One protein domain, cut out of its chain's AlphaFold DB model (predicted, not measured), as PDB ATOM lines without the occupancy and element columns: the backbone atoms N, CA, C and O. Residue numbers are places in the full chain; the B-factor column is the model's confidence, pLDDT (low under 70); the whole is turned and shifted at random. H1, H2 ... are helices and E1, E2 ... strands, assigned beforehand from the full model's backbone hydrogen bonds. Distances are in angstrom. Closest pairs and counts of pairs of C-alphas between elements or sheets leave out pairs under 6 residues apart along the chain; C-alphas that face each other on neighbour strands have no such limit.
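What this domain is: This is residues 4 to 45 of the 45 residues of an uncharacterized protein of marine sediment metagenome (UniProt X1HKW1). Two very short parallel strands, E1 and E2, lie side by side in the middle of a loose chain, with a small helix toward each end of the long axis: H1 in the loop that joins the strands, H2 after E2. The printed part has 42 residues with two named strands and two named helices, in the order E1, H1, E2, H2. The sheet's order is E1, E2, parallel, and the class is mixed, helices and strands, with under half of the residues in named elements. The whole is only just loose, close to compact, with a radius of gyration of the C-alphas of 11.2 A, and only just flat, spanning 33 by 23 by 12 A.

Where its parts are: E1, residues 10 to 12, begins at C-alpha 10 at (-34.246, 30.741, -48.627) and is 6.5 A long. H1, residues 19 to 24, is 8.7 A long. E2, residues 32 to 34, is 6.6 A long. H2, residues 37 to 43, is 10.2 A long and ends at C-alpha 43 at (-29.440, 23.659, -38.258).

How they stand to each other: E1 and E2 are parallel neighbours, with 19 degrees between their directions. The C-alphas of Cys 10 and Phe 32 face each other at 4.5 A. N 11 and O 32 are within hydrogen-bond range at 2.9 A, as are N 34 and O 11 at 3.0 A. E1, H1 and E2 form a strand-helix-strand unit, two parallel strands with a helix between them in the chain, and its crossover is right-handed. The closest C-alphas of E1 and H2, those of Val 12 and Ile 37, are 6.6 A apart. The closest of E2 and H2, those of Ile 34 and Phe 40, are 7.4 A apart. H1 and H2 are apart. In H1 and H2 every O i to N i+4 pair is within hydrogen-bond range.

The domain as a whole: The two farthest C-alphas, those of Lys 26 and Lys 45, are 33.3 A apart. The printed part has no cut. The link from E2 to H2 is tight, and those from E1 to H1 and from H1 to E2 are short. The mean pLDDT of the printed part is 89.6, and residue 45, the chain's last, is under 70.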
ATOM      1  N   ASP A   4     -33.438  34.039 -60.131       85.94
ATOM      2  CA  ASP A   4     -33.121  34.366 -61.533       85.94
ATOM      3  C   ASP A   4     -31.616  34.452 -61.837       85.94
ATOM      4  O   ASP A   4     -31.223  34.429 -62.999       85.94
ATOM      5  N   VAL A   5     -30.769  34.563 -60.808       90.62
ATOM      6  CA  VAL A   5     -29.303  34.641 -60.949       90.62
ATOM      7  C   VAL A   5     -28.606  33.354 -60.495       90.62
ATOM      8  O   VAL A   5     -27.388  33.333 -60.340       90.62
ATOM      9  N   GLY A   6     -29.367  32.272 -60.290       87.62
ATOM     10  CA  GLY A   6     -28.834  30.935 -60.018       87.62
ATOM     11  C   GLY A   6     -28.244  30.741 -58.620       87.62
ATOM     12  O   GLY A   6     -27.518  29.773 -58.404       87.62
ATOM     13  N   VAL A   7     -28.536  31.634 -57.668       93.19
ATOM     14  CA  VAL A   7     -28.095  31.456 -56.278       93.19
ATOM     15  C   VAL A   7     -29.113  30.648 -55.482       93.19
ATOM     16  O   VAL A   7     -30.319  30.719 -55.722       93.19
ATOM     17  N   THR A   8     -28.630  29.897 -54.495       92.00
ATOM     18  CA  THR A   8     -29.495  29.223 -53.528       92.00
ATOM     19  C   THR A   8     -30.276  30.259 -52.726       92.00
ATOM     20  O   THR A   8     -29.704  31.196 -52.173       92.00
ATOM     21  N   THR A   9     -31.593  30.088 -52.657       93.31
ATOM     22  CA  THR A   9     -32.505  31.029 -52.004       93.31
ATOM     23  C   THR A   9     -33.260  30.374 -50.857       93.31
ATOM     24  O   THR A   9     -33.660  29.212 -50.929       93.31
ATOM     25  N   CYS A  10     -33.475  31.143 -49.795       92.19
ATOM     26  CA  CYS A  10     -34.246  30.741 -48.627       92.19
ATOM     27  C   CYS A  10     -35.307  31.810 -48.350       92.19
ATOM     28  O   CYS A  10     -34.988  33.000 -48.326       92.19
ATOM     29  N   CYS A  11     -36.559  31.395 -48.174       93.12
ATOM     30  CA  CYS A  11     -37.644  32.275 -47.760       93.12
ATOM     31  C   CYS A  11     -37.960  32.043 -46.282       93.12
ATOM     32  O   CYS A  11     -38.197  30.912 -45.861       93.12
ATOM     33  N   VAL A  12     -37.961  33.127 -45.507       93.81
ATOM     34  CA  VAL A  12     -38.298  33.117 -44.081       93.81
ATOM     35  C   VAL A  12     -39.736  33.610 -43.923       93.81
ATOM     36  O   VAL A  12     -40.036  34.738 -44.311       93.81
ATOM     37  N   LEU A  13     -40.616  32.789 -43.346       94.00
ATOM     38  CA  LEU A  13     -42.055  33.083 -43.209       94.00
ATOM     39  C   LEU A  13     -42.391  34.069 -42.076       94.00
ATOM     40  O   LEU A  13     -43.555  34.270 -41.749       94.00
ATOM     41  N   SER A  14     -41.389  34.721 -41.488       91.69
ATOM     42  CA  SER A  14     -41.573  35.760 -40.471       91.69
ATOM     43  C   SER A  14     -41.870  37.152 -41.053       91.69
ATOM     44  O   SER A  14     -41.906  38.125 -40.303       91.69
ATOM     45  N   GLY A  15     -41.982  37.272 -42.380       87.25
ATOM     46  CA  GLY A  15     -42.221  38.525 -43.102       87.25
ATOM     47  C   GLY A  15     -43.579  38.557 -43.810       87.25
ATOM     48  O   GLY A  15     -44.553  37.978 -43.347       87.25
ATOM     49  N   GLU A  16     -43.640  39.240 -44.955       89.38
ATOM     50  CA  GLU A  16     -44.887  39.438 -45.715       89.38
ATOM     51  C   GLU A  16     -45.292  38.228 -46.575       89.38
ATOM     52  O   GLU A  16     -46.450  38.095 -46.966       89.38
ATOM     53  N   ALA A  17     -44.342  37.347 -46.900       91.12
ATOM     54  CA  ALA A  17     -44.593  36.196 -47.758       91.12
ATOM     55  C   ALA A  17     -45.271  35.059 -46.980       91.12
ATOM     56  O   ALA A  17     -44.758  34.603 -45.960       91.12
ATOM     57  N   THR A  18     -46.387  34.550 -47.506       92.94
ATOM     58  CA  THR A  18     -47.075  33.370 -46.964       92.94
ATOM     59  C   THR A  18     -46.764  32.114 -47.774       92.94
ATOM     60  O   THR A  18     -46.398  32.181 -48.952       92.94
ATOM     61  N   LEU A  19     -46.970  30.946 -47.163       92.75
ATOM     62  CA  LEU A  19     -46.803  29.656 -47.838       92.75
ATOM     63  C   LEU A  19     -47.683  29.553 -49.098       92.75
ATOM     64  O   LEU A  19     -47.211  29.154 -50.159       92.75
ATOM     65  N   GLU A  20     -48.936  30.007 -49.010       93.69
ATOM     66  CA  GLU A  20     -49.891  29.992 -50.123       93.69
ATOM     67  C   GLU A  20     -49.399  30.818 -51.326       93.69
ATOM     68  O   GLU A  20     -49.542  30.398 -52.478       93.69
ATOM     69  N   MET A  21     -48.786  31.983 -51.082       92.62
ATOM     70  CA  MET A  21     -48.205  32.814 -52.145       92.62
ATOM     71  C   MET A  21     -47.063  32.087 -52.861       92.62
ATOM     72  O   MET A  21     -46.962  32.142 -54.090       92.62
ATOM     73  N   ILE A  22     -46.222  31.385 -52.100       92.56
ATOM     74  CA  ILE A  22     -45.084  30.628 -52.629       92.56
ATOM     75  C   ILE A  22     -45.568  29.422 -53.443       92.56
ATOM     76  O   ILE A  22     -45.043  29.152 -54.524       92.56
ATOM     77  N   GLU A  23     -46.592  28.712 -52.973       91.44
ATOM     78  CA  GLU A  23     -47.147  27.551 -53.674       91.44
ATOM     79  C   GLU A  23     -47.812  27.924 -55.001       91.44
ATOM     80  O   GLU A  23     -47.625  27.222 -56.002       91.44
ATOM     81  N   LYS A  24     -48.533  29.053 -55.030       94.19
ATOM     82  CA  LYS A  24     -49.168  29.590 -56.245       94.19
ATOM     83  C   LYS A  24     -48.164  30.172 -57.243       94.19
ATOM     84  O   LYS A  24     -48.495  30.314 -58.425       94.19
ATOM     85  N   SER A  25     -46.948  30.497 -56.805       88.69
ATOM     86  CA  SER A  25     -45.884  30.992 -57.678       88.69
ATOM     87  C   SER A  25     -45.416  29.904 -58.650       88.69
ATOM     88  O   SER A  25     -44.967  28.826 -58.256       88.69
ATOM     89  N   LYS A  26     -45.499  30.195 -59.954       84.06
ATOM     90  CA  LYS A  26     -45.053  29.284 -61.023       84.06
ATOM     91  C   LYS A  26     -43.577  29.444 -61.380       84.06
ATOM     92  O   LYS A  26     -42.975  28.511 -61.898       84.06
ATOM     93  N   THR A  27     -43.017  30.625 -61.150       81.50
ATOM     94  CA  THR A  27     -41.716  31.042 -61.698       81.50
ATOM     95  C   THR A  27     -40.678  31.337 -60.628       81.50
ATOM     96  O   THR A  27     -39.489  31.337 -60.917       81.50
ATOM     97  N   SER A  28     -41.097  31.575 -59.388       82.00
ATOM     98  CA  SER A  28     -40.192  31.885 -58.284       82.00
ATOM     99  C   SER A  28     -40.553  31.038 -57.078       82.00
ATOM    100  O   SER A  28     -41.405  31.424 -56.276       82.00
ATOM    101  N   LYS A  29     -39.910  29.872 -56.977       89.94
ATOM    102  CA  LYS A  29     -39.929  29.025 -55.784       89.94
ATOM    103  C   LYS A  29     -38.549  29.052 -55.121       89.94
ATOM    104  O   LYS A  29     -37.567  28.753 -55.801       89.94
ATOM    105  N   PRO A  30     -38.459  29.431 -53.837       92.25
ATOM    106  CA  PRO A  30     -37.204  29.382 -53.105       92.25
ATOM    107  C   PRO A  30     -36.751  27.928 -52.931       92.25
ATOM    108  O   PRO A  30     -37.572  27.011 -52.942       92.25
ATOM    109  N   ASN A  31     -35.450  27.703 -52.751       92.62
ATOM    110  CA  ASN A  31     -34.924  26.355 -52.512       92.62
ATOM    111  C   ASN A  31     -35.296  25.839 -51.118       92.62
ATOM    112  O   ASN A  31     -35.527  24.647 -50.944       92.62
ATOM    113  N   PHE A  32     -35.364  26.748 -50.147       92.06
ATOM    114  CA  PHE A  32     -35.714  26.445 -48.767       92.06
ATOM    115  C   PHE A  32     -36.796  27.390 -48.261       92.06
ATOM    116  O   PHE A  32     -36.849  28.563 -48.636       92.06
ATOM    117  N   ILE A  33     -37.642  26.868 -47.381       93.69
ATOM    118  CA  ILE A  33     -38.653  27.631 -46.657       93.69
ATOM    119  C   ILE A  33     -38.449  27.322 -45.178       93.69
ATOM    120  O   ILE A  33     -38.397  26.152 -44.802       93.69
ATOM    121  N   ILE A  34     -38.309  28.361 -44.362       93.25
ATOM    122  CA  ILE A  34     -38.158  28.238 -42.910       93.25
ATOM    123  C   ILE A  34     -39.151  29.163 -42.211       93.25
ATOM    124  O   ILE A  34     -39.431  30.259 -42.693       93.25
ATOM    125  N   GLU A  35     -39.676  28.748 -41.059       91.50
ATOM    126  CA  GLU A  35     -40.640  29.570 -40.310       91.50
ATOM    127  C   GLU A  35     -39.988  30.826 -39.711       91.50
ATOM    128  O   GLU A  35     -40.607  31.883 -39.632       91.50
ATOM    129  N   GLY A  36     -38.706  30.739 -39.348       91.00
ATOM    130  CA  GLY A  36     -37.949  31.843 -38.771       91.00
ATOM    131  C   GLY A  36     -36.442  31.629 -38.879       91.00
ATOM    132  O   GLY A  36     -35.970  30.498 -38.982       91.00
ATOM    133  N   ILE A  37     -35.671  32.719 -38.818       90.31
ATOM    134  CA  ILE A  37     -34.205  32.671 -38.962       90.31
ATOM    135  C   ILE A  37     -33.514  31.868 -37.849       90.31
ATOM    136  O   ILE A  37     -32.456  31.285 -38.065       90.31
ATOM    137  N   TRP A  38     -34.134  31.783 -36.671       91.12
ATOM    138  CA  TRP A  38     -33.608  31.030 -35.533       91.12
ATOM    139  C   TRP A  38     -33.503  29.525 -35.821       91.12
ATOM    140  O   TRP A  38     -32.526  28.910 -35.411       91.12
ATOM    141  N   ILE A  39     -34.426  28.964 -36.612       88.81
ATOM    142  CA  ILE A  39     -34.393  27.551 -37.033       88.81
ATOM    143  C   ILE A  39     -33.147  27.274 -37.879       88.81
ATOM    144  O   ILE A  39     -32.496  26.243 -37.735       88.81
ATOM    145  N   PHE A  40     -32.778  28.217 -38.748       86.75
ATOM    146  CA  PHE A  40     -31.573  28.079 -39.557       86.75
ATOM    147  C   PHE A  40     -30.309  28.079 -38.694       86.75
ATOM    148  O   PHE A  40     -29.417  27.270 -38.926       86.75
ATOM    149  N   LEU A  41     -30.248  28.939 -37.669       85.75
ATOM    150  CA  LEU A  41     -29.117  28.992 -36.738       85.75
ATOM    151  C   LEU A  41     -28.948  27.696 -35.934       85.75
ATOM    152  O   LEU A  41     -27.824  27.355 -35.574       85.75
ATOM    153  N   GLU A  42     -30.033  26.978 -35.648       87.44
ATOM    154  CA  GLU A  42     -29.971  25.660 -35.011       87.44
ATOM    155  C   GLU A  42     -29.472  24.571 -35.965       87.44
ATOM    156  O   GLU A  42     -28.731  23.693 -35.538       87.44
ATOM    157  N   ALA A  43     -29.820  24.650 -37.252       81.75
ATOM    158  CA  ALA A  43     -29.440  23.659 -38.258       81.75
ATOM    159  C   ALA A  43     -27.966  23.734 -38.702       81.75
ATOM    160  O   ALA A  43     -27.457  22.777 -39.282       81.75
ATOM    161  N   ILE A  44     -27.296  24.868 -38.474       84.94
ATOM    162  CA  ILE A  44     -25.884  25.086 -38.845       84.94
ATOM    163  C   ILE A  44     -24.907  24.962 -37.665       84.94
ATOM    164  O   ILE A  44     -23.716  25.227 -37.842       84.94
ATOM    165  N   LYS A  45     -25.402  24.628 -36.470       66.94
ATOM    166  CA  LYS A  45     -24.573  24.292 -35.305       66.94
ATOM    167  C   LYS A  45     -24.031  22.873 -35.408       66.94
ATOM    168  O   LYS A  45     -22.880  22.686 -34.960       66.94
TER     169      LYS A  45